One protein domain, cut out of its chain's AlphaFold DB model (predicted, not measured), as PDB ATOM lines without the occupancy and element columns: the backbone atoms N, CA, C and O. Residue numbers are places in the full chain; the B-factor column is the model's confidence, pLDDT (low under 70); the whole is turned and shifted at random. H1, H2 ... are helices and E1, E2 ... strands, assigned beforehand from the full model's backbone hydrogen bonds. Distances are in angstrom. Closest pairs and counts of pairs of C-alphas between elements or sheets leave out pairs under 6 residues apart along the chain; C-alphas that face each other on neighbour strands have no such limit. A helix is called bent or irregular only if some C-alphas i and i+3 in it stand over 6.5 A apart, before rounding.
ATOM      1  N   PRO A  67      72.093 124.379  90.059       83.00
ATOM      2  CA  PRO A  67      72.737 123.155  89.582       83.00
ATOM      3  C   PRO A  67      73.847 123.425  88.565       83.00
ATOM      4  O   PRO A  67      74.961 122.936  88.741       83.00
ATOM      5  N   LYS A  68      73.594 124.242  87.529       82.62
ATOM      6  CA  LYS A  68      74.604 124.561  86.502       82.62
ATOM      7  C   LYS A  68      75.793 125.356  87.033       82.62
ATOM      8  O   LYS A  68      76.872 125.226  86.457       82.62
ATOM      9  N   LEU A  69      75.618 126.153  88.089       82.44
ATOM     10  CA  LEU A  69      76.730 126.824  88.764       82.44
ATOM     11  C   LEU A  69      77.612 125.798  89.495       82.44
ATOM     12  O   LEU A  69      78.804 125.708  89.212       82.44
ATOM     13  N   VAL A  70      77.024 124.966  90.362       83.75
ATOM     14  CA  VAL A  70      77.770 123.956  91.143       83.75
ATOM     15  C   VAL A  70      78.432 122.902  90.238       83.75
ATOM     16  O   VAL A  70      79.551 122.480  90.509       83.75
ATOM     17  N   LEU A  71      77.799 122.539  89.115       83.56
ATOM     18  CA  LEU A  71      78.350 121.656  88.070       83.56
ATOM     19  C   LEU A  71      79.487 122.275  87.228       83.56
ATOM     20  O   LEU A  71      80.023 121.598  86.346       83.56
ATOM     21  N   ARG A  72      79.829 123.554  87.428       82.94
ATOM     22  CA  ARG A  72      80.893 124.257  86.686       82.94
ATOM     23  C   ARG A  72      82.059 124.726  87.550       82.94
ATOM     24  O   ARG A  72      83.141 124.919  87.003       82.94
ATOM     25  N   SER A  73      81.834 124.892  88.845       84.56
ATOM     26  CA  SER A  73      82.821 125.297  89.850       84.56
ATOM     27  C   SER A  73      83.747 124.151  90.285       84.56
ATOM     28  O   SER A  73      83.481 122.985  89.995       84.56
ATOM     29  N   GLU A  74      84.817 124.459  91.031       86.06
ATOM     30  CA  GLU A  74      85.549 123.417  91.769       86.06
ATOM     31  C   GLU A  74      84.629 122.865  92.869       86.06
ATOM     32  O   GLU A  74      83.997 123.647  93.589       86.06
ATOM     33  N   ARG A  75      84.527 121.533  92.996       88.81
ATOM     34  CA  ARG A  75      83.646 120.876  93.972       88.81
ATOM     35  C   ARG A  75      84.306 119.690  94.674       88.81
ATOM     36  O   ARG A  75      84.996 118.885  94.046       88.81
ATOM     37  N   CYS A  76      84.044 119.569  95.972       89.75
ATOM     38  CA  CYS A  76      84.556 118.505  96.828       89.75
ATOM     39  C   CYS A  76      83.460 118.010  97.776       89.75
ATOM     40  O   CYS A  76      82.853 118.802  98.497       89.75
ATOM     41  N   LEU A  77      83.213 116.702  97.783       89.81
ATOM     42  CA  LEU A  77      82.298 116.050  98.712       89.81
ATOM     43  C   LEU A  77      83.078 115.532  99.924       89.81
ATOM     44  O   LEU A  77      83.851 114.586  99.800       89.81
ATOM     45  N   VAL A  78      82.865 116.132 101.091       89.25
ATOM     46  CA  VAL A  78      83.438 115.674 102.363       89.25
ATOM     47  C   VAL A  78      82.411 114.792 103.066       89.25
ATOM     48  O   VAL A  78      81.270 115.209 103.244       89.25
ATOM     49  N   ILE A  79      82.798 113.585 103.477       87.44
ATOM     50  CA  ILE A  79      81.933 112.675 104.243       87.44
ATOM     51  C   ILE A  79      82.454 112.641 105.681       87.44
ATOM     52  O   ILE A  79      83.520 112.081 105.941       87.44
ATOM     53  N   LEU A  80      81.731 113.277 106.606       86.25
ATOM     54  CA  LEU A  80      82.082 113.326 108.027       86.25
ATOM     55  C   LEU A  80      81.526 112.103 108.772       86.25
ATOM     56  O   LEU A  80      80.356 111.778 108.558       86.25
ATOM     57  N   PRO A  81      82.294 111.458 109.672       82.56
ATOM     58  CA  PRO A  81      81.781 110.361 110.493       82.56
ATOM     59  C   PRO A  81      80.580 110.802 111.341       82.56
ATOM     60  O   PRO A  81      80.540 111.931 111.838       82.56
ATOM     61  N   ALA A  82      79.613 109.903 111.536       78.44
ATOM     62  CA  ALA A  82      78.581 110.095 112.546       78.44
ATOM     63  C   ALA A  82      79.181 110.056 113.964       78.44
ATOM     64  O   ALA A  82      80.150 109.346 114.231       78.44
ATOM     65  N   VAL A  83      78.564 110.786 114.896       75.75
ATOM     66  CA  VAL A  83      78.736 110.530 116.334       75.75
ATOM     67  C   VAL A  83      77.671 109.516 116.742       75.75
ATOM     68  O   VAL A  83      76.488 109.731 116.461       75.75
ATOM     69  N   GLU A  84      78.086 108.422 117.388       71.81
ATOM     70  CA  GLU A  84      77.207 107.316 117.789       71.81
ATOM     71  C   GLU A  84      75.929 107.819 118.476       71.81
ATOM     72  O   GLU A  84      75.974 108.587 119.439       71.81
ATOM     73  N   HIS A  85      74.773 107.389 117.963       74.50
ATOM     74  CA  HIS A  85      73.440 107.752 118.468       74.50
ATOM     75  C   HIS A  85      73.132 109.270 118.517       74.50
ATOM     76  O   HIS A  85      72.161 109.675 119.158       74.50
ATOM     77  N   ALA A  86      73.914 110.112 117.828       82.88
ATOM     78  CA  ALA A  86      73.807 111.574 117.868       82.88
ATOM     79  C   ALA A  86      73.850 112.259 116.481       82.88
ATOM     80  O   ALA A  86      74.036 113.475 116.414       82.88
ATOM     81  N   LEU A  87      73.639 111.518 115.382       87.06
ATOM     82  CA  LEU A  87      73.645 112.032 113.998       87.06
ATOM     83  C   LEU A  87      72.746 113.273 113.809       87.06
ATOM     84  O   LEU A  87      73.210 114.295 113.307       87.06
ATOM     85  N   ASP A  88      71.499 113.223 114.290       89.12
ATOM     86  CA  ASP A  88      70.545 114.345 114.300       89.12
ATOM     87  C   ASP A  88      71.104 115.600 114.990       89.12
ATOM     88  O   ASP A  88      70.921 116.726 114.521       89.12
ATOM     89  N   LEU A  89      71.788 115.406 116.122       89.75
ATOM     90  CA  LEU A  89      72.336 116.488 116.940       89.75
ATOM     91  C   LEU A  89      73.553 117.120 116.260       89.75
ATOM     92  O   LEU A  89      73.702 118.341 116.298       89.75
ATOM     93  N   LEU A  90      74.384 116.307 115.600       90.50
ATOM     94  CA  LEU A  90      75.504 116.782 114.792       90.50
ATOM     95  C   LEU A  90      75.020 117.559 113.564       90.50
ATOM     96  O   LEU A  90      75.521 118.651 113.309       90.50
ATOM     97  N   LEU A  91      74.007 117.059 112.849       91.75
ATOM     98  CA  LEU A  91      73.441 117.752 111.689       91.75
ATOM     99  C   LEU A  91      72.799 119.094 112.084       91.75
ATOM    100  O   LEU A  91      73.037 120.107 111.426       91.75
ATOM    101  N   SER A  92      72.055 119.131 113.198       91.44
ATOM    102  CA  SER A  92      71.517 120.384 113.748       91.44
ATOM    103  C   SER A  92      72.632 121.360 114.127       91.44
ATOM    104  O   SER A  92      72.572 122.527 113.750       91.44
ATOM    105  N   ALA A  93      73.680 120.894 114.812       90.31
ATOM    106  CA  ALA A  93      74.785 121.750 115.232       90.31
ATOM    107  C   ALA A  93      75.605 122.297 114.047       90.31
ATOM    108  O   ALA A  93      76.007 123.461 114.072       90.31
ATOM    109  N   ILE A  94      75.802 121.502 112.985       92.31
ATOM    110  CA  ILE A  94      76.400 121.970 111.725       92.31
ATOM    111  C   ILE A  94      75.521 123.067 111.111       92.31
ATOM    112  O   ILE A  94      76.037 124.115 110.727       92.31
ATOM    113  N   HIS A  95      74.199 122.876 111.052       93.19
ATOM    114  CA  HIS A  95      73.286 123.902 110.543       93.19
ATOM    115  C   HIS A  95      73.318 125.208 111.348       93.19
ATOM    116  O   HIS A  95      73.264 126.277 110.733       93.19
ATOM    117  N   ASP A  96      73.388 125.126 112.679       90.19
ATOM    118  CA  ASP A  96      73.375 126.280 113.581       90.19
ATOM    119  C   ASP A  96      74.685 127.087 113.516       90.19
ATOM    120  O   ASP A  96      74.644 128.318 113.424       90.19
ATOM    121  N   GLU A  97      75.851 126.428 113.496       89.56
ATOM    122  CA  GLU A  97      77.130 127.134 113.345       89.56
ATOM    123  C   GLU A  97      77.308 127.678 111.913       89.56
ATOM    124  O   GLU A  97      77.656 128.854 111.768       89.56
ATOM    125  N   LEU A  98      76.952 126.925 110.855       90.38
ATOM    126  CA  LEU A  98      76.945 127.445 109.471       90.38
ATOM    127  C   LEU A  98      76.042 128.678 109.327       90.38
ATOM    128  O   LEU A  98      76.451 129.664 108.716       90.38
ATOM    129  N   ALA A  99      74.853 128.671 109.938       88.75
ATOM    130  CA  ALA A  99      73.939 129.819 109.946       88.75
ATOM    131  C   ALA A  99      74.482 131.044 110.709       88.75
ATOM    132  O   ALA A  99      73.897 132.124 110.619       88.75
ATOM    133  N   SER A 100      75.587 130.896 111.447       85.31
ATOM    134  CA  SER A 100      76.296 131.996 112.109       85.31
ATOM    135  C   SER A 100      77.612 132.406 111.433       85.31
ATOM    136  O   SER A 100      78.096 133.508 111.692       85.31
ATOM    137  N   CYS A 101      78.164 131.561 110.556       85.25
ATOM    138  CA  CYS A 101      79.438 131.782 109.863       85.25
ATOM    139  C   CYS A 101      79.304 132.135 108.367       85.25
ATOM    140  O   CYS A 101      80.292 132.569 107.775       85.25
ATOM    141  N   PHE A 102      78.128 131.949 107.757       86.81
ATOM    142  CA  PHE A 102      77.857 132.219 106.336       86.81
ATOM    143  C   PHE A 102      76.857 133.372 106.152       86.81
ATOM    144  O   PHE A 102      75.931 133.541 106.944       86.81
ATOM    145  N   ASP A 103      77.025 134.155 105.081       84.44
ATOM    146  CA  ASP A 103      76.258 135.386 104.830       84.44
ATOM    147  C   ASP A 103      74.808 135.131 104.392       84.44
ATOM    148  O   ASP A 103      73.942 136.002 104.514       84.44
ATOM    149  N   THR A 104      74.525 133.963 103.810       84.50
ATOM    150  CA  THR A 104      73.206 133.597 103.272       84.50
ATOM    151  C   THR A 104      72.965 132.094 103.371       84.50
ATOM    152  O   THR A 104      73.887 131.295 103.221       84.50
ATOM    153  N   CYS A 105      71.707 131.704 103.588       86.00
ATOM    154  CA  CYS A 105      71.243 130.321 103.535       86.00
ATOM    155  C   CYS A 105      69.971 130.228 102.678       86.00
ATOM    156  O   CYS A 105      69.074 131.065 102.806       86.00
ATOM    157  N   LEU A 106      69.891 129.212 101.820       85.88
ATOM    158  CA  LEU A 106      68.730 128.881 100.991       85.88
ATOM    159  C   LEU A 106      68.305 127.434 101.265       85.88
ATOM    160  O   LEU A 106      69.161 126.558 101.358       85.88
ATOM    161  N   ALA A 107      67.003 127.163 101.354       85.88
ATOM    162  CA  ALA A 107      66.478 125.797 101.343       85.88
ATOM    163  C   ALA A 107      66.164 125.373  99.900       85.88
ATOM    164  O   ALA A 107      65.617 126.162  99.128       85.88
ATOM    165  N   VAL A 108      66.502 124.135  99.544       86.44
ATOM    166  CA  VAL A 108      66.221 123.531  98.239       86.44
ATOM    167  C   VAL A 108      65.310 122.329  98.461       86.44
ATOM    168  O   VAL A 108      65.757 121.288  98.936       86.44
ATOM    169  N   GLU A 109      64.026 122.510  98.145       85.56
ATOM    170  CA  GLU A 109      62.963 121.508  98.337       85.56
ATOM    171  C   GLU A 109      62.970 120.387  97.279       85.56
ATOM    172  O   GLU A 109      62.316 119.363  97.456       85.56
ATOM    173  N   ASP A 110      63.713 120.564  96.183       84.00
ATOM    174  CA  ASP A 110      63.870 119.571  95.117       84.00
ATOM    175  C   ASP A 110      64.895 118.498  95.514       84.00
ATOM    176  O   ASP A 110      66.103 118.714  95.421       84.00
ATOM    177  N   GLU A 111      64.411 117.321  95.914       83.44
ATOM    178  CA  GLU A 111      65.230 116.141  96.235       83.44
ATOM    179  C   GLU A 111      66.194 115.745  95.102       83.44
ATOM    180  O   GLU A 111      67.289 115.239  95.363       83.44
ATOM    181  N   SER A 112      65.837 116.007  93.838       84.56
ATOM    182  CA  SER A 112      66.697 115.692  92.693       84.56
ATOM    183  C   SER A 112      67.898 116.635  92.563       84.56
ATOM    184  O   SER A 112      68.815 116.342  91.794       84.56
ATOM    185  N   PHE A 113      67.935 117.745  93.313       86.19
ATOM    186  CA  PHE A 113      69.064 118.673  93.332       86.19
ATOM    187  C   PHE A 113      70.362 117.963  93.718       86.19
ATOM    188  O   PHE A 113      71.349 118.069  92.993       86.19
ATOM    189  N   TRP A 114      70.352 117.202  94.819       86.69
ATOM    190  CA  TRP A 114      71.545 116.517  95.320       86.69
ATOM    191  C   TRP A 114      72.118 115.545  94.282       86.69
ATOM    192  O   TRP A 114      73.296 115.635  93.949       86.69
ATOM    193  N   ALA A 115      71.268 114.707  93.679       82.56
ATOM    194  CA  ALA A 115      71.660 113.762  92.629       82.56
ATOM    195  C   ALA A 115      72.196 114.439  91.345       82.56
ATOM    196  O   ALA A 115      72.941 113.824  90.589       82.56
ATOM    197  N   GLN A 116      71.861 115.712  91.093       83.12
ATOM    198  CA  GLN A 116      72.430 116.487  89.981       83.12
ATOM    199  C   GLN A 116      73.813 117.084  90.296       83.12
ATOM    200  O   GLN A 116      74.596 117.313  89.370       83.12
ATOM    201  N   VAL A 117      74.118 117.396  91.563       82.62
ATOM    202  CA  VAL A 117      75.308 118.191  91.938       82.62
ATOM    203  C   VAL A 117      76.357 117.445  92.762       82.62
ATOM    204  O   VAL A 117      77.507 117.891  92.784       82.62
ATOM    205  N   ALA A 118      76.004 116.340  93.415       81.88
ATOM    206  CA  ALA A 118      76.924 115.543  94.217       81.88
ATOM    207  C   ALA A 118      77.732 114.550  93.352       81.88
ATOM    208  O   ALA A 118      77.176 113.941  92.437       81.88
ATOM    209  N   PRO A 119      79.035 114.356  93.632       77.19
ATOM    210  CA  PRO A 119      79.827 113.240  93.109       77.19
ATOM    211  C   PRO A 119      79.252 111.875  93.520       77.19
ATOM    212  O   PRO A 119      78.710 111.737  94.619       77.19
ATOM    213  N   MET A 120      79.425 110.846  92.684       68.88
ATOM    214  CA  MET A 120      78.982 109.487  93.027       68.88
ATOM    215  C   MET A 120      79.890 108.862  94.096       68.88
ATOM    216  O   MET A 120      81.101 108.735  93.901       68.88
ATOM    217  N   ILE A 121      79.304 108.427  95.213       64.38
ATOM    218  CA  ILE A 121      80.011 107.699  96.275       64.38
ATOM    219  C   ILE A 121      80.077 106.215  95.900       64.38
ATOM    220  O   ILE A 121      79.099 105.642  95.428       64.38
ATOM    221  N   ARG A 122      81.212 105.561  96.165       56.41
ATOM    222  CA  ARG A 122      81.305 104.095  96.157       56.41
ATOM    223  C   ARG A 122      81.274 103.574  97.585       56.41
ATOM    224  O   ARG A 122      82.139 103.924  98.382       56.41
ATOM    225  N   LEU A 123      80.284 102.744  97.895       54.78
ATOM    226  CA  LEU A 123      80.204 102.007  99.153       54.78
ATOM    227  C   LEU A 123      80.788 100.606  98.944       54.78
ATOM    228  O   LEU A 123      80.608 100.007  97.892       54.78
ATOM    229  N   GLU A 124      81.506 100.071  99.932       47.56
ATOM    230  CA  GLU A 124      82.274  98.822  99.756       47.56
ATOM    231  C   GLU A 124      81.415  97.554  99.584       47.56
ATOM    232  O   GLU A 124      81.959  96.487  99.302       47.56
ATOM    233  N   GLN A 125      80.092  97.645  99.768       47.62
ATOM    234  CA  GLN A 125      79.185  96.490  99.781       47.62
ATOM    235  C   GLN A 125      78.153  96.464  98.642       47.62
ATOM    236  O   GLN A 125      77.547  95.417  98.436       47.62
ATOM    237  N   ASP A 126      78.002  97.544  97.866       45.19
ATOM    238  CA  ASP A 126      77.184  97.551  96.646       45.19
ATOM    239  C   ASP A 126      77.827  98.425  95.557       45.19
ATOM    240  O   ASP A 126      78.343  99.514  95.820       45.19
ATOM    241  N   TYR A 127      77.823  97.935  94.317       46.62
ATOM    242  CA  TYR A 127      78.492  98.605  93.201       46.62
ATOM    243  C   TYR A 127      77.677  99.806  92.700       46.62
ATOM    244  O   TYR A 127      76.559  99.641  92.221       46.62
ATOM    245  N   ASP A 128      78.294 100.992  92.763       49.66
ATOM    246  CA  ASP A 128      77.791 102.276  92.248       49.66
ATOM    247  C   ASP A 128      76.383 102.666  92.773       49.66
ATOM    248  O   ASP A 128      75.456 102.945  92.011       49.66
ATOM    249  N   THR A 129      76.220 102.713  94.104       52.31
ATOM    250  CA  THR A 129      75.005 103.225  94.767       52.31
ATOM    251  C   THR A 129      74.916 104.757  94.696       52.31
ATOM    252  O   THR A 129      75.667 105.464  95.367       52.31
ATOM    253  N   GLU A 130      73.953 105.294  93.944       59.94
ATOM    254  CA  GLU A 130      73.558 106.703  94.079       59.94
ATOM    255  C   GLU A 130      72.971 106.950  95.484       59.94
ATOM    256  O   GLU A 130      72.147 106.170  95.970       59.94
ATOM    257  N   LEU A 131      73.367 108.048  96.144       65.19
ATOM    258  CA  LEU A 131      72.640 108.523  97.327       65.19
ATOM    259  C   LEU A 131      71.203 108.889  96.916       65.19
ATOM    260  O   LEU A 131      71.022 109.470  95.841       65.19
ATOM    261  N   PRO A 132      70.188 108.611  97.757       67.75
ATOM    262  CA  PRO A 132      68.821 109.011  97.457       67.75
ATOM    263  C   PRO A 132      68.730 110.528  97.272       67.75
ATOM    264  O   PRO A 132      69.483 111.297  97.879       67.75
ATOM    265  N   GLY A 133      67.767 110.956  96.451       74.88
ATOM    266  CA  GLY A 133      67.389 112.362  96.374       74.88
ATOM    267  C   GLY A 133      67.066 112.888  97.773       74.88
ATOM    268  O   GLY A 133      66.393 112.215  98.553       74.88
ATOM    269  N   MET A 134      67.598 114.058  98.113       85.44
ATOM    270  CA  MET A 134      67.531 114.587  99.471       85.44
ATOM    271  C   MET A 134      67.359 116.096  99.486       85.44
ATOM    272  O   MET A 134      67.877 116.818  98.635       85.44
ATOM    273  N   VAL A 135      66.619 116.561 100.488       86.75
ATOM    274  CA  VAL A 135      66.287 117.971 100.668       86.75
ATOM    275  C   VAL A 135      67.464 118.684 101.335       86.75
ATOM    276  O   VAL A 135      67.940 118.242 102.383       86.75
ATOM    277  N   CYS A 136      67.941 119.789 100.759       90.25
ATOM    278  CA  CYS A 136      69.195 120.429 101.180       90.25
ATOM    279  C   CYS A 136      69.017 121.872 101.673       90.25
ATOM    280  O   CYS A 136      68.088 122.582 101.292       90.25
ATOM    281  N   ARG A 137      69.983 122.340 102.468       90.81
ATOM    282  CA  ARG A 137      70.311 123.761 102.634       90.81
ATOM    283  C   ARG A 137      71.606 124.085 101.913       90.81
ATOM    284  O   ARG A 137      72.533 123.281 101.895       90.81
ATOM    285  N   VAL A 138      71.661 125.283 101.352       90.12
ATOM    286  CA  VAL A 138      72.803 125.830 100.626       90.12
ATOM    287  C   VAL A 138      73.241 127.092 101.352       90.12
ATOM    288  O   VAL A 138      72.513 128.083 101.378       90.12
ATOM    289  N   TYR A 139      74.411 127.033 101.976       91.25
ATOM    290  CA  TYR A 139      75.045 128.143 102.679       91.25
ATOM    291  C   TYR A 139      76.045 128.823 101.747       91.25
ATOM    292  O   TYR A 139      76.740 128.142 100.995       91.25
ATOM    293  N   MET A 140      76.091 130.154 101.758       88.81
ATOM    294  CA  MET A 140      76.848 130.961 100.796       88.81
ATOM    295  C   MET A 140      77.582 132.100 101.520       88.81
ATOM    296  O   MET A 140      76.973 132.766 102.361       88.81
ATOM    297  N   ARG A 141      78.875 132.301 101.226       89.62
ATOM    298  CA  ARG A 141      79.744 133.294 101.890       89.62
ATOM    299  C   ARG A 141      80.686 133.983 100.898       89.62
ATOM    300  O   ARG A 141      81.256 133.333 100.021       89.62
ATOM    301  N   GLU A 142      80.834 135.300 101.020       86.25
ATOM    302  CA  GLU A 142      81.720 136.092 100.154       86.25
ATOM    303  C   GLU A 142      83.170 136.028 100.669       86.25
ATOM    304  O   GLU A 142      83.522 136.671 101.656       86.25
ATOM    305  N   GLU A 143      84.030 135.256  99.994       83.81
ATOM    306  CA  GLU A 143      85.472 135.206 100.294       83.81
ATOM    307  C   GLU A 143      86.199 136.419  99.683       83.81
ATOM    308  O   GLU A 143      87.168 136.940 100.239       83.81
ATOM    309  N   SER A 144      85.729 136.885  98.520       80.81
ATOM    310  CA  SER A 144      86.129 138.149  97.892       80.81
ATOM    311  C   SER A 144      85.060 138.621  96.886       80.81
ATOM    312  O   SER A 144      84.209 137.818  96.500       80.81
ATOM    313  N   PRO A 145      85.147 139.854  96.338       78.81
ATOM    314  CA  PRO A 145      84.184 140.388  95.358       78.81
ATOM    315  C   PRO A 145      83.996 139.558  94.070       78.81
ATOM    316  O   PRO A 145      83.090 139.835  93.274       78.81
ATOM    317  N   TRP A 146      84.864 138.567  93.844       82.38
ATOM    318  CA  TRP A 146      84.850 137.644  92.708       82.38
ATOM    319  C   TRP A 146      84.793 136.159  93.107       82.38
ATOM    320  O   TRP A 146      84.709 135.312  92.220       82.38
ATOM    321  N   VAL A 147      84.874 135.831  94.404       84.69
ATOM    322  CA  VAL A 147      85.020 134.454  94.905       84.69
ATOM    323  C   VAL A 147      83.987 134.185  95.994       84.69
ATOM    324  O   VAL A 147      83.992 134.811  97.053       84.69
ATOM    325  N   LEU A 148      83.116 133.221  95.721       87.56
ATOM    326  CA  LEU A 148      81.972 132.850  96.543       87.56
ATOM    327  C   LEU A 148      82.115 131.384  96.969       87.56
ATOM    328  O   LEU A 148      82.136 130.494  96.114       87.56
ATOM    329  N   SER A 149      82.195 131.124  98.272       91.44
ATOM    330  CA  SER A 149      82.143 129.760  98.798       91.44
ATOM    331  C   SER A 149      80.695 129.324  99.013       91.44
ATOM    332  O   SER A 149      79.825 130.112  99.398       91.44
ATOM    333  N   VAL A 150      80.429 128.052  98.720       91.62
ATOM    334  CA  VAL A 150      79.107 127.434  98.810       91.62
ATOM    335  C   VAL A 150      79.239 126.079  99.504       91.62
ATOM    336  O   VAL A 150      80.078 125.265  99.120       91.62
ATOM    337  N   VAL A 151      78.402 125.823 100.510       93.75
ATOM    338  CA  VAL A 151      78.343 124.543 101.234       93.75
ATOM    339  C   VAL A 151      76.909 124.021 101.207       93.75
ATOM    340  O   VAL A 151      75.993 124.675 101.705       93.75
ATOM    341  N   VAL A 152      76.710 122.843 100.616       92.56
ATOM    342  CA  VAL A 152      75.415 122.152 100.560       92.56
ATOM    343  C   VAL A 152      75.367 121.069 101.636       92.56
ATOM    344  O   VAL A 152      76.278 120.245 101.726       92.56
ATOM    345  N   VAL A 153      74.296 121.072 102.430       92.69
ATOM    346  CA  VAL A 153      74.099 120.205 103.602       92.69
ATOM    347  C   VAL A 153      72.690 119.592 103.568       92.69
ATOM    348  O   VAL A 153      71.737 120.336 103.312       92.69
ATOM    349  N   PRO A 154      72.503 118.287 103.837       91.38
ATOM    350  CA  PRO A 154      71.179 117.671 103.993       91.38
ATOM    351  C   PRO A 154      70.368 118.346 105.109       91.38
ATOM    352  O   PRO A 154      70.944 118.728 106.120       91.38
ATOM    353  N   MET A 155      69.045 118.485 104.969       88.12
ATOM    354  CA  MET A 155      68.188 119.091 106.008       88.12
ATOM    355  C   MET A 155      67.726 118.129 107.110       88.12
ATOM    356  O   MET A 155      67.239 118.589 108.144       88.12
ATOM    357  N   ALA A 156      67.811 116.816 106.887       84.88
ATOM    358  CA  ALA A 156      67.295 115.800 107.798       84.88
ATOM    359  C   ALA A 156      68.191 114.556 107.804       84.88
ATOM    360  O   ALA A 156      68.692 114.140 106.758       84.88
ATOM    361  N   SER A 157      68.338 113.936 108.975       83.06
ATOM    362  CA  SER A 157      69.094 112.691 109.167       83.06
ATOM    363  C   SER A 157      68.499 111.510 108.398       83.06
ATOM    364  O   SER A 157      69.249 110.719 107.842       83.06
ATOM    365  N   GLN A 158      67.171 111.452 108.255       80.38
ATOM    366  CA  GLN A 158      66.445 110.404 107.516       80.38
ATOM    367  C   GLN A 158      66.953 110.187 106.079       80.38
ATOM    368  O   GLN A 158      66.933 109.067 105.576       80.38
ATOM    369  N   SER A 159      67.450 111.236 105.415       74.38
ATOM    370  CA  SER A 159      68.026 111.141 104.065       74.38
ATOM    371  C   SER A 159      69.451 110.568 104.027       74.38
ATOM    372  O   SER A 159      69.962 110.292 102.943       74.38
ATOM    373  N   ILE A 160      70.108 110.423 105.183       80.44
ATOM    374  CA  ILE A 160      71.520 110.034 105.329       80.44
ATOM    375  C   ILE A 160      71.764 108.899 106.343       80.44
ATOM    376  O   ILE A 160      72.899 108.441 106.454       80.44
ATOM    377  N   GLU A 161      70.724 108.372 107.003       76.56
ATOM    378  CA  GLU A 161      70.784 107.162 107.852       76.56
ATOM    379  C   GLU A 161      71.475 105.979 107.141       76.56
ATOM    380  O   GLU A 161      72.215 105.223 107.760       76.56
ATOM    381  N   VAL A 162      71.298 105.855 105.820       74.62
ATOM    382  CA  VAL A 162      71.904 104.802 104.980       74.62
ATOM    383  C   VAL A 162      73.433 104.947 104.837       74.62
ATOM    384  O   VAL A 162      74.115 103.974 104.523       74.62
ATOM    385  N   LEU A 163      73.986 106.146 105.049       75.50
ATOM    386  CA  LEU A 163      75.419 106.440 104.895       75.50
ATOM    387  C   LEU A 163      76.209 106.324 106.216       75.50
ATOM    388  O   LEU A 163      77.440 106.240 106.171       75.50
ATOM    389  N   ASP A 164      75.498 106.360 107.352       79.00
ATOM    390  CA  ASP A 164      76.002 106.513 108.732       79.00
ATOM    391  C   ASP A 164      77.058 107.629 108.887       79.00
ATOM    392  O   ASP A 164      78.112 107.491 109.510       79.00
ATOM    393  N   ALA A 165      76.800 108.749 108.207       84.69
ATOM    394  CA  ALA A 165      77.710 109.882 108.088       84.69
ATOM    395  C   ALA A 165      76.997 111.111 107.516       84.69
ATOM    396  O   ALA A 165      75.959 110.994 106.864       84.69
ATOM    397  N   ILE A 166      77.591 112.293 107.706       88.94
ATOM    398  CA  ILE A 166      77.083 113.551 107.143       88.94
ATOM    399  C   ILE A 166      77.882 113.913 105.884       88.94
ATOM    400  O   ILE A 166      79.064 114.253 105.992       88.94
ATOM    401  N   PRO A 167      77.265 113.882 104.688       90.31
ATOM    402  CA  PRO A 167      77.882 114.385 103.474       90.31
ATOM    403  C   PRO A 167      77.734 115.913 103.390       90.31
ATOM    404  O   PRO A 167      76.638 116.456 103.524       90.31
ATOM    405  N   LEU A 168      78.837 116.606 103.124       92.19
ATOM    406  CA  LEU A 168      78.905 118.049 102.896       92.19
ATOM    407  C   LEU A 168      79.518 118.297 101.516       92.19
ATOM    408  O   LEU A 168      80.682 117.968 101.284       92.19
ATOM    409  N   LEU A 169      78.758 118.881 100.590       92.25
ATOM    410  CA  LEU A 169      79.286 119.250  99.275       92.25
ATOM    411  C   LEU A 169      79.769 120.702  99.313       92.25
ATOM    412  O   LEU A 169      78.972 121.641  99.319       92.25
ATOM    413  N   PHE A 170      81.087 120.869  99.309       92.88
ATOM    414  CA  PHE A 170      81.755 122.156  99.182       92.88
ATOM    415  C   PHE A 170      81.937 122.514  97.707       92.88
ATOM    416  O   PHE A 170      82.273 121.666  96.876       92.88
ATOM    417  N   CYS A 171      81.746 123.788  97.385       91.50
ATOM    418  CA  CYS A 171      81.837 124.327  96.038       91.50
ATOM    419  C   CYS A 171      82.446 125.737  96.081       91.50
ATOM    420  O   CYS A 171      82.034 126.571  96.889       91.50
ATOM    421  N   LEU A 172      83.423 126.012  95.213       90.00
ATOM    422  CA  LEU A 172      84.081 127.315  95.115       90.00
ATOM    423  C   LEU A 172      83.775 127.978  93.768       90.00
ATOM    424  O   LEU A 172      84.284 127.573  92.722       90.00
ATOM    425  N   CYS A 173      82.941 129.014  93.805       88.12
ATOM    426  CA  CYS A 173      82.534 129.782  92.636       88.12
ATOM    427  C   CYS A 173      83.468 130.990  92.453       88.12
ATOM    428  O   CYS A 173      83.208 132.076  92.971       88.12
ATOM    429  N   ASP A 174      84.563 130.780  91.724       86.25
ATOM    430  CA  ASP A 174      85.534 131.806  91.328       86.25
ATOM    431  C   ASP A 174      85.165 132.358  89.937       86.25
ATOM    432  O   ASP A 174      85.232 131.648  88.932       86.25
ATOM    433  N   GLU A 175      84.695 133.606  89.863       82.56
ATOM    434  CA  GLU A 175      84.137 134.173  88.627       82.56
ATOM    435  C   GLU A 175      85.164 134.337  87.486       82.56
ATOM    436  O   GLU A 175      84.836 133.942  86.363       82.56
ATOM    437  N   PRO A 176      86.386 134.866  87.703       83.00
ATOM    438  CA  PRO A 176      87.401 134.968  86.656       83.00
ATOM    439  C   PRO A 176      87.844 133.607  86.113       83.00
ATOM    440  O   PRO A 176      88.036 133.488  84.899       83.00
ATOM    441  N   LEU A 177      87.968 132.574  86.960       82.44
ATOM    442  CA  LEU A 177      88.233 131.205  86.502       82.44
ATOM    443  C   LEU A 177      87.053 130.643  85.702       82.44
ATOM    444  O   LEU A 177      87.238 130.240  84.552       82.44
ATOM    445  N   LEU A 178      85.833 130.693  86.252       82.00
ATOM    446  CA  LEU A 178      84.611 130.227  85.583       82.00
ATOM    447  C   LEU A 178      84.420 130.892  84.211       82.00
ATOM    448  O   LEU A 178      84.111 130.216  83.227       82.00
ATOM    449  N   ALA A 179      84.627 132.206  84.121       80.62
ATOM    450  CA  ALA A 179      84.513 132.952  82.874       80.62
ATOM    451  C   ALA A 179      85.594 132.540  81.858       80.62
ATOM    452  O   ALA A 179      85.272 132.307  80.688       80.62
ATOM    453  N   ALA A 180      86.847 132.389  82.297       80.44
ATOM    454  CA  ALA A 180      87.947 131.957  81.439       80.44
ATOM    455  C   ALA A 180      87.755 130.520  80.920       80.44
ATOM    456  O   ALA A 180      88.008 130.261  79.741       80.44
ATOM    457  N   ASP A 181      87.278 129.596  81.754       79.25
ATOM    458  CA  ASP A 181      87.030 128.202  81.374       79.25
ATOM    459  C   ASP A 181      85.822 128.053  80.445       79.25
ATOM    460  O   ASP A 181      85.901 127.342  79.437       79.25
ATOM    461  N   LEU A 182      84.729 128.782  80.701       79.44
ATOM    462  CA  LEU A 182      83.589 128.857  79.782       79.44
ATOM    463  C   LEU A 182      83.992 129.474  78.433       79.44
ATOM    464  O   LEU A 182      83.593 128.961  77.385       79.44
ATOM    465  N   GLY A 183      84.822 130.523  78.440       77.06
ATOM    466  CA  GLY A 183      85.357 131.159  77.233       77.06
ATOM    467  C   GLY A 183      86.258 130.233  76.407       77.06
ATOM    468  O   GLY A 183      86.119 130.163  75.184       77.06
ATOM    469  N   LYS A 184      87.132 129.465  77.070       80.56
ATOM    470  CA  LYS A 184      88.006 128.447  76.452       80.56
ATOM    471  C   LYS A 184      87.265 127.165  76.042       80.56
ATOM    472  O   LYS A 184      87.813 126.377  75.278       80.56
ATOM    473  N   ARG A 185      86.020 126.975  76.503       78.69
ATOM    474  CA  ARG A 185      85.217 125.736  76.388       78.69
ATOM    475  C   ARG A 185      85.854 124.534  77.090       78.69
ATOM    476  O   ARG A 185      85.718 123.402  76.628       78.69
ATOM    477  N   ASN A 186      86.514 124.782  78.215       77.62
ATOM    478  CA  ASN A 186      87.066 123.729  79.054       77.62
ATOM    479  C   ASN A 186      85.945 122.826  79.610       77.62
ATOM    480  O   ASN A 186      84.785 123.240  79.786       77.62
ATOM    481  N   SER A 187      86.293 121.566  79.880       74.38
ATOM    482  CA  SER A 187      85.480 120.692  80.730       74.38
ATOM    483  C   SER A 187      85.361 121.300  82.134       74.38
ATOM    484  O   SER A 187      86.259 122.044  82.530       74.38
ATOM    485  N   PRO A 188      84.304 120.987  82.905       74.62
ATOM    486  CA  PRO A 188      84.269 121.324  84.325       74.62
ATOM    487  C   PRO A 188      85.516 120.807  85.070       74.62
ATOM    488  O   PRO A 188      86.120 119.823  84.616       74.62
ATOM    489  N   PRO A 189      85.888 121.421  86.207       77.25
ATOM    490  CA  PRO A 189      86.898 120.872  87.105       77.25
ATOM    491  C   PRO A 189      86.565 119.426  87.516       77.25
ATOM    492  O   PRO A 189      85.387 119.082  87.644       77.25
ATOM    493  N   PRO A 190      87.574 118.561  87.726       72.88
ATOM    494  CA  PRO A 190      87.341 117.217  88.233       72.88
ATOM    495  C   PRO A 190      86.795 117.281  89.661       72.88
ATOM    496  O   PRO A 190      87.252 118.073  90.484       72.88
ATOM    497  N   GLU A 191      85.832 116.418  89.961       78.81
ATOM    498  CA  GLU A 191      85.271 116.299  91.302       78.81
ATOM    499  C   GLU A 191      86.215 115.586  92.274       78.81
ATOM    500  O   GLU A 191      86.943 114.663  91.901       78.81
ATOM    501  N   ARG A 192      86.191 116.023  93.537       83.12
ATOM    502  CA  ARG A 192      86.962 115.437  94.642       83.12
ATOM    503  C   ARG A 192      86.008 114.815  95.665       83.12
ATOM    504  O   ARG A 192      84.908 115.324  95.877       83.12
ATOM    505  N   ILE A 193      86.433 113.729  96.309       83.25
ATOM    506  CA  ILE A 193      85.722 113.097  97.428       83.25
ATOM    507  C   ILE A 193      86.731 112.888  98.560       83.25
ATOM    508  O   ILE A 193      87.797 112.320  98.335       83.25
ATOM    509  N   LEU A 194      86.391 113.351  99.762       83.06
ATOM    510  CA  LEU A 194      87.177 113.206 100.985       83.06
ATOM    511  C   LEU A 194      86.344 112.434 102.013       83.06
ATOM    512  O   LEU A 194      85.591 113.020 102.794       83.06
ATOM    513  N   ASP A 195      86.461 111.106 101.998       80.56
ATOM    514  CA  ASP A 195      85.809 110.244 102.985       80.56
ATOM    515  C   ASP A 195      86.631 110.192 104.281       80.56
ATOM    516  O   ASP A 195      87.759 109.696 104.296       80.56
ATOM    517  N   ARG A 196      86.071 110.721 105.374       79.88
ATOM    518  CA  ARG A 196      86.720 110.752 106.692       79.88
ATOM    519  C   ARG A 196      86.201 109.677 107.647       79.88
ATOM    520  O   ARG A 196      86.727 109.583 108.751       79.88
ATOM    521  N   ARG A 197      85.243 108.827 107.243       73.44
ATOM    522  CA  ARG A 197      84.640 107.789 108.113       73.44
ATOM    523  C   ARG A 197      85.659 106.811 108.708       73.44
ATOM    524  O   ARG A 197      85.464 106.323 109.812       73.44
ATOM    525  N   TYR A 198      86.760 106.572 107.996       59.62
ATOM    526  CA  TYR A 198      87.840 105.661 108.399       59.62
ATOM    527  C   TYR A 198      89.159 106.379 108.742       59.62
ATOM    528  O   TYR A 198      90.205 105.743 108.860       59.62
ATOM    529  N   SER A 199      89.140 107.710 108.868       53.88
ATOM    530  CA  SER A 199      90.339 108.521 109.110       53.88
ATOM    531  C   SER A 199      90.511 108.826 110.597       53.88
ATOM    532  O   SER A 199      89.881 109.740 111.117       53.88
ATOM    533  N   CYS A 200      91.423 108.117 111.273       37.62
ATOM    534  CA  CYS A 200      91.709 108.262 112.712       37.62
ATOM    535  C   CYS A 200      92.378 109.596 113.132       37.62
ATOM    536  O   CYS A 200      93.060 109.639 114.152       37.62
ATOM    537  N   SER A 201      92.253 110.657 112.331       38.56
ATOM    538  CA  SER A 201      92.428 112.052 112.751       38.56
ATOM    539  C   SER A 201      91.943 113.001 111.642       38.56
ATOM    540  O   SER A 201      92.318 112.803 110.481       38.56
ATOM    541  N   PRO A 202      91.222 114.096 111.956       41.91
ATOM    542  CA  PRO A 202      90.939 115.158 110.985       41.91
ATOM    543  C   PRO A 202      92.203 115.933 110.562       41.91
ATOM    544  O   PRO A 202      92.181 116.643 109.562       41.91
ATOM    545  N   SER A 203      93.324 115.775 111.282       40.78
ATOM    546  CA  SER A 203      94.616 116.401 110.954       40.78
ATOM    547  C   SER A 203      95.403 115.697 109.836       40.78
ATOM    548  O   SER A 203      96.493 116.152 109.470       40.78
ATOM    549  N   ALA A 204      94.873 114.600 109.282       37.91
ATOM    550  CA  ALA A 204      95.484 113.832 108.203       37.91
ATOM    551  C   ALA A 204      95.531 114.638 106.891       37.91
ATOM    552  O   ALA A 204      94.677 114.497 106.016       37.91
ATOM    553  N   SER A 217      94.052 135.599  82.826       74.94
ATOM    554  CA  SER A 217      94.473 136.950  82.430       74.94
ATOM    555  C   SER A 217      93.547 138.004  83.048       74.94
ATOM    556  O   SER A 217      92.338 137.800  83.156       74.94
ATOM    557  N   ILE A 218      94.109 139.157  83.426       71.69
ATOM    558  CA  ILE A 218      93.400 140.249  84.125       71.69
ATOM    559  C   ILE A 218      92.166 140.781  83.364       71.69
ATOM    560  O   ILE A 218      91.289 141.429  83.933       71.69
ATOM    561  N   GLU A 219      92.065 140.475  82.071       72.75
ATOM    562  CA  GLU A 219      90.910 140.711  81.198       72.75
ATOM    563  C   GLU A 219      89.633 139.985  81.664       72.75
ATOM    564  O   GLU A 219      88.541 140.510  81.460       72.75
ATOM    565  N   TRP A 220      89.759 138.829  82.327       74.94
ATOM    566  CA  TRP A 220      88.635 138.072  82.901       74.94
ATOM    567  C   TRP A 220      88.207 138.579  84.287       74.94
ATOM    568  O   TRP A 220      87.122 138.240  84.755       74.94
ATOM    569  N   VAL A 221      89.029 139.404  84.947       74.19
ATOM    570  CA  VAL A 221      88.707 139.976  86.262       74.19
ATOM    571  C   VAL A 221      87.839 141.222  86.074       74.19
ATOM    572  O   VAL A 221      88.304 142.249  85.572       74.19
ATOM    573  N   SER A 222      86.567 141.121  86.471       68.88
ATOM    574  CA  SER A 222      85.552 142.156  86.247       68.88
ATOM    575  C   SER A 222      85.852 143.468  86.984       68.88
ATOM    576  O   SER A 222      86.034 143.482  88.203       68.88
ATOM    577  N   THR A 223      85.826 144.582  86.243       64.88
ATOM    578  CA  THR A 223      86.022 145.958  86.738       64.88
ATOM    579  C   THR A 223      84.773 146.584  87.362       64.88
ATOM    580  O   THR A 223      84.860 147.654  87.954       64.88
ATOM    581  N   THR A 224      83.590 145.970  87.241       63.53
ATOM    582  CA  THR A 224      82.328 146.620  87.650       63.53
ATOM    583  C   THR A 224      82.043 146.558  89.150       63.53
ATOM    584  O   THR A 224      81.126 147.237  89.608       63.53
ATOM    585  N   ARG A 225      82.802 145.760  89.915       56.47
ATOM    586  CA  ARG A 225      82.584 145.550  91.360       56.47
ATOM    587  C   ARG A 225      83.613 146.213  92.272       56.47
ATOM    588  O   ARG A 225      83.343 146.362  93.459       56.47
ATOM    589  N   CYS A 226      84.790 146.577  91.765       60.78
ATOM    590  CA  CYS A 226      85.904 147.057  92.584       60.78
ATOM    591  C   CYS A 226      86.850 147.981  91.809       60.78
ATOM    592  O   CYS A 226      86.877 147.980  90.583       60.78
ATOM    593  N   LEU A 227      87.646 148.756  92.553       62.66
ATOM    594  CA  LEU A 227      88.691 149.626  92.004       62.66
ATOM    595  C   LEU A 227      89.793 148.799  91.322       62.66
ATOM    596  O   LEU A 227      90.146 147.729  91.821       62.66
ATOM    597  N   ASP A 228      90.411 149.330  90.263       64.44
ATOM    598  CA  ASP A 228      91.476 148.635  89.516       64.44
ATOM    599  C   ASP A 228      92.663 148.191  90.397       64.44
ATOM    600  O   ASP A 228      93.245 147.138  90.160       64.44
ATOM    601  N   VAL A 229      92.956 148.906  91.490       60.25
ATOM    602  CA  VAL A 229      93.989 148.518  92.473       60.25
ATOM    603  C   VAL A 229      93.716 147.139  93.097       60.25
ATOM    604  O   VAL A 229      94.648 146.394  93.391       60.25
ATOM    605  N   LEU A 230      92.448 146.759  93.286       62.81
ATOM    606  CA  LEU A 230      92.081 145.426  93.778       62.81
ATOM    607  C   LEU A 230      92.143 144.376  92.660       62.81
ATOM    608  O   LEU A 230      92.459 143.223  92.925       62.81
ATOM    609  N   ARG A 231      91.887 144.781  91.411       67.94
ATOM    610  CA  ARG A 231      91.966 143.928  90.215       67.94
ATOM    611  C   ARG A 231      93.406 143.501  89.908       67.94
ATOM    612  O   ARG A 231      93.629 142.356  89.532       67.94
ATOM    613  N   GLU A 232      94.377 144.387  90.128       69.12
ATOM    614  CA  GLU A 232      95.816 144.079  90.056       69.12
ATOM    615  C   GLU A 232      96.294 143.147  91.186       69.12
ATOM    616  O   GLU A 232      97.293 142.452  91.028       69.12
ATOM    617  N   ASN A 233      95.571 143.104  92.310       74.25
ATOM    618  CA  ASN A 233      95.869 142.267  93.479       74.25
ATOM    619  C   ASN A 233      94.957 141.028  93.587       74.25
ATOM    620  O   ASN A 233      94.904 140.387  94.641       74.25
ATOM    621  N   TYR A 234      94.242 140.689  92.511       80.00
ATOM    622  CA  TYR A 234      93.397 139.503  92.439       80.00
ATOM    623  C   TYR A 234      94.203 138.217  92.693       80.00
ATOM    624  O   TYR A 234      95.299 138.030  92.161       80.00
ATOM    625  N   LYS A 235      93.625 137.308  93.483       81.56
ATOM    626  CA  LYS A 235      94.142 135.960  93.739       81.56
ATOM    627  C   LYS A 235      92.996 134.961  93.565       81.56
ATOM    628  O   LYS A 235      91.931 135.225  94.127       81.56
ATOM    629  N   PRO A 236      93.197 133.841  92.847       81.94
ATOM    630  CA  PRO A 236      92.228 132.751  92.828       81.94
ATOM    631  C   PRO A 236      91.917 132.250  94.238       81.94
ATOM    632  O   PRO A 236      92.800 132.226  95.102       81.94
ATOM    633  N   GLY A 237      90.676 131.823  94.464       82.12
ATOM    634  CA  GLY A 237      90.333 131.099  95.688       82.12
ATOM    635  C   GLY A 237      90.957 129.694  95.727       82.12
ATOM    636  O   GLY A 237      91.368 129.152  94.704       82.12
ATOM    637  N   CYS A 238      90.993 129.077  96.912       86.56
ATOM    638  CA  CYS A 238      91.410 127.682  97.091       86.56
ATOM    639  C   CYS A 238      90.344 126.911  97.880       86.56
ATOM    640  O   CYS A 238      90.079 127.227  99.043       86.56
ATOM    641  N   LEU A 239      89.744 125.882  97.270       87.62
ATOM    642  CA  LEU A 239      88.683 125.089  97.901       87.62
ATOM    643  C   LEU A 239      89.184 124.353  99.153       87.62
ATOM    644  O   LEU A 239      88.477 124.301 100.157       87.62
ATOM    645  N   SER A 240      90.430 123.866  99.138       87.38
ATOM    646  CA  SER A 240      91.077 123.248 100.304       87.38
ATOM    647  C   SER A 240      91.176 124.221 101.493       87.38
ATOM    648  O   SER A 240      91.001 123.809 102.639       87.38
ATOM    649  N   SER A 241      91.384 125.521 101.235       87.19
ATOM    650  CA  SER A 241      91.395 126.558 102.278       87.19
ATOM    651  C   SER A 241      90.006 126.800 102.874       87.19
ATOM    652  O   SER A 241      89.905 127.037 104.075       87.19
ATOM    653  N   VAL A 242      88.946 126.739 102.063       89.44
ATOM    654  CA  VAL A 242      87.558 126.884 102.541       89.44
ATOM    655  C   VAL A 242      87.148 125.677 103.385       89.44
ATOM    656  O   VAL A 242      86.564 125.852 104.450       89.44
ATOM    657  N   ILE A 243      87.498 124.459 102.956       89.88
ATOM    658  CA  ILE A 243      87.251 123.233 103.731       89.88
ATOM    659  C   ILE A 243      87.968 123.319 105.083       89.88
ATOM    660  O   ILE A 243      87.330 123.149 106.116       89.88
ATOM    661  N   SER A 244      89.255 123.685 105.092       88.19
ATOM    662  CA  SER A 244      90.029 123.845 106.331       88.19
ATOM    663  C   SER A 244      89.481 124.927 107.272       88.19
ATOM    664  O   SER A 244      89.593 124.772 108.487       88.19
ATOM    665  N   ASP A 245      88.936 126.028 106.747       87.81
ATOM    666  CA  ASP A 245      88.329 127.088 107.562       87.81
ATOM    667  C   ASP A 245      86.996 126.632 108.176       87.81
ATOM    668  O   ASP A 245      86.752 126.864 109.359       87.81
ATOM    669  N   VAL A 246      86.159 125.922 107.414       89.62
ATOM    670  CA  VAL A 246      84.898 125.353 107.918       89.62
ATOM    671  C   VAL A 246      85.160 124.211 108.906       89.62
ATOM    672  O   VAL A 246      84.453 124.115 109.907       89.62
ATOM    673  N   ASP A 247      86.204 123.406 108.708       87.12
ATOM    674  CA  ASP A 247      86.655 122.425 109.700       87.12
ATOM    675  C   ASP A 247      87.032 123.116 111.028       87.12
ATOM    676  O   ASP A 247      86.400 122.843 112.051       87.12
ATOM    677  N   GLU A 248      87.981 124.073 111.011       84.25
ATOM    678  CA  GLU A 248      88.407 124.812 112.220       84.25
ATOM    679  C   GLU A 248      87.239 125.539 112.918       84.25
ATOM    680  O   GLU A 248      87.175 125.557 114.150       84.25
ATOM    681  N   THR A 249      86.351 126.194 112.160       84.19
ATOM    682  CA  THR A 249      85.394 127.172 112.717       84.19
ATOM    683  C   THR A 249      83.982 126.640 112.943       84.19
ATOM    684  O   THR A 249      83.291 127.165 113.820       84.19
ATOM    685  N   VAL A 250      83.558 125.616 112.196       89.00
ATOM    686  CA  VAL A 250      82.188 125.076 112.208       89.00
ATOM    687  C   VAL A 250      82.175 123.627 112.675       89.00
ATOM    688  O   VAL A 250      81.461 123.324 113.627       89.00
ATOM    689  N   ILE A 251      82.939 122.724 112.049       89.44
ATOM    690  CA  ILE A 251      82.807 121.279 112.311       89.44
ATOM    691  C   ILE A 251      83.275 120.928 113.723       89.44
ATOM    692  O   ILE A 251      82.527 120.287 114.462       89.44
ATOM    693  N   ASN A 252      84.441 121.419 114.146       86.06
ATOM    694  CA  ASN A 252      84.967 121.149 115.488       86.06
ATOM    695  C   ASN A 252      83.996 121.646 116.583       86.06
ATOM    696  O   ASN A 252      83.717 120.937 117.553       86.06
ATOM    697  N   LYS A 253      83.387 122.829 116.390       85.81
ATOM    698  CA  LYS A 253      82.318 123.337 117.268       85.81
ATOM    699  C   LYS A 253      81.058 122.470 117.196       85.81
ATOM    700  O   LYS A 253      80.500 122.126 118.233       85.81
ATOM    701  N   ALA A 254      80.608 122.083 116.005       89.00
ATOM    702  CA  ALA A 254      79.397 121.287 115.841       89.00
ATOM    703  C   ALA A 254      79.501 119.916 116.533       89.00
ATOM    704  O   ALA A 254      78.560 119.506 117.210       89.00
ATOM    705  N   VAL A 255      80.661 119.253 116.452       88.88
ATOM    706  CA  VAL A 255      80.930 117.982 117.146       88.88
ATOM    707  C   VAL A 255      80.866 118.152 118.669       88.88
ATOM    708  O   VAL A 255      80.165 117.393 119.340       88.88
ATOM    709  N   VAL A 256      81.513 119.179 119.232       87.69
ATOM    710  CA  VAL A 256      81.472 119.455 120.684       87.69
ATOM    711  C   VAL A 256      80.063 119.869 121.149       87.69
ATOM    712  O   VAL A 256      79.628 119.486 122.238       87.69
ATOM    713  N   SER A 257      79.306 120.582 120.308       87.25
ATOM    714  CA  SER A 257      77.906 120.959 120.556       87.25
ATOM    715  C   SER A 257      76.975 119.740 120.590       87.25
ATOM    716  O   SER A 257      76.149 119.597 121.500       87.25
ATOM    717  N   ALA A 258      77.145 118.824 119.631       88.62
ATOM    718  CA  ALA A 258      76.407 117.570 119.549       88.62
ATOM    719  C   ALA A 258      76.715 116.664 120.746       88.62
ATOM    720  O   ALA A 258      75.785 116.199 121.406       88.62
ATOM    721  N   LEU A 259      77.999 116.503 121.095       88.50
ATOM    722  CA  LEU A 259      78.458 115.781 122.285       88.50
ATOM    723  C   LEU A 259      77.792 116.325 123.560       88.50
ATOM    724  O   LEU A 259      77.175 115.575 124.318       88.50
ATOM    725  N   TYR A 260      77.884 117.637 123.793       87.81
ATOM    726  CA  TYR A 260      77.287 118.289 124.961       87.81
ATOM    727  C   TYR A 260      75.765 118.118 125.004       87.81
ATOM    728  O   TYR A 260      75.199 117.840 126.064       87.81
ATOM    729  N   THR A 261      75.095 118.214 123.854       87.44
ATOM    730  CA  THR A 261      73.642 118.035 123.749       87.44
ATOM    731  C   THR A 261      73.224 116.579 123.982       87.44
ATOM    732  O   THR A 261      72.243 116.341 124.688       87.44
ATOM    733  N   ALA A 262      73.991 115.602 123.494       87.81
ATOM    734  CA  ALA A 262      73.773 114.178 123.748       87.81
ATOM    735  C   ALA A 262      73.909 113.846 125.246       87.81
ATOM    736  O   ALA A 262      72.977 113.309 125.853       87.81
ATOM    737  N   VAL A 263      75.009 114.280 125.877       87.38
ATOM    738  CA  VAL A 263      75.261 114.160 127.327       87.38
ATOM    739  C   VAL A 263      74.140 114.798 128.160       87.38
ATOM    740  O   VAL A 263      73.641 114.200 129.116       87.38
ATOM    741  N   LYS A 264      73.714 116.010 127.786       85.12
ATOM    742  CA  LYS A 264      72.624 116.769 128.421       85.12
ATOM    743  C   LYS A 264      71.268 116.063 128.308       85.12
ATOM    744  O   LYS A 264      70.485 116.116 129.258       85.12
ATOM    745  N   ASN A 265      71.006 115.406 127.179       86.06
ATOM    746  CA  ASN A 265      69.780 114.646 126.922       86.06
ATOM    747  C   ASN A 265      69.782 113.252 127.577       86.06
ATOM    748  O   ASN A 265      68.745 112.592 127.593       86.06
ATOM    749  N   GLY A 266      70.908 112.812 128.151       83.81
ATOM    750  CA  GLY A 266      71.031 111.505 128.801       83.81
ATOM    751  C   GLY A 266      71.412 110.360 127.859       83.81
ATOM    752  O   GLY A 266      71.289 109.203 128.256       83.81
TER     753      GLY A 266
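What this domain is: This is residues 67 to 204 and 217 to 266 of the 783 residues of an uncharacterized protein of Haemonchus placei (UniProt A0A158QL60). One twisted sheet of six strands has H2 and arm H6a of the bent helix H6 over one face, while the other arm, H6b, packs on H2 and does not reach the sheet. The short helices H1 and H3 and the first residues of H4 only graze the sheet, and the small H5 lies far out, away from it. The printed part has 188 residues, with named elements in the order H1 E1 H2 E2 H3 E3 E4 E5 H4 E6 H5 H6, in the class mixed, helices and strands. The sheet's order is E2 E3 E4 E5 E1 E6, mixed. The whole is compact, with a radius of gyration of the C-alphas of 17.7 A, yet elongated, spanning 58 by 37 by 34 A.

Where its parts are: H1, residues 67 to 70, begins at C-alpha 67 (72.737, 123.155, 89.582). E1 is residues 74 to 81, 23.1 A long, and H2 residues 87 to 101, 21.0 A. E2 is residues 104 to 108 and H3 residues 112 to 117. E3 is residues 136 to 144, 24.7 A, E4 residues 147 to 154, 23.6 A, and E5 residues 165 to 174, 28.7 A, beginning at C-alpha 165 (77.710, 109.882, 108.088). H4 is residues 175 to 184, E6 residues 192 to 195 and H5 residues 228 to 231. H6, residues 239 to 265, was assigned as one helix by its hydrogen bonds but is bent: C-alphas 249 and 252 are 6.6 A apart. Its arms are H6a, residues 239 to 249, 15.3 A, and H6b, residues 252 to 265, 20.1 A, ending at C-alpha 265 (69.780, 114.646, 126.922).

How they stand to each other: E3, E4 and E5 form a meander, each strand the antiparallel neighbour of the one before, with N 139 and O 151 at 2.9 A and N 150 and O 171 at 2.8 A. E2 is antiparallel to E3, with N 106 and O 138 at 2.9 A. E1 is antiparallel to E5, with N 78 and O 168 at 2.9 A, and parallel to E6, with N 194 and O 77 at 2.8 A. H2 and H6a, on the same face, make two layers with the sheet, helices over one face, each at a height over the sheet of 8.9 A. H2 runs along the strands, H6a slantwise to them. H2 and H6b touch at Ala 93 and Ala 254, their closest C-alphas, 4.7 A apart, at a steep tilt of 48 degrees, opposite ways. H1 and H3 touch, the closest C-alphas, those of Pro 67 and Val 117, being 6.1 A apart. H5 is apart from H6a. In H2, H3, H4, H6a and H6b every O i to N i+4 pair is within hydrogen-bond range; H1 and H5 are too short for such a pair.

The domain as a whole: The two C-alphas farthest apart, those of Glu 219 and Gly 266, are 59.3 A apart. Residues 205 to 216 are not printed, and C-alphas 204 and 217 are 34.6 A apart across this cut. The link from H3 to E3, 18 residues, is long. The pLDDT is under 70 in residues 120 to 132, 198 to 204 and 222 to 232.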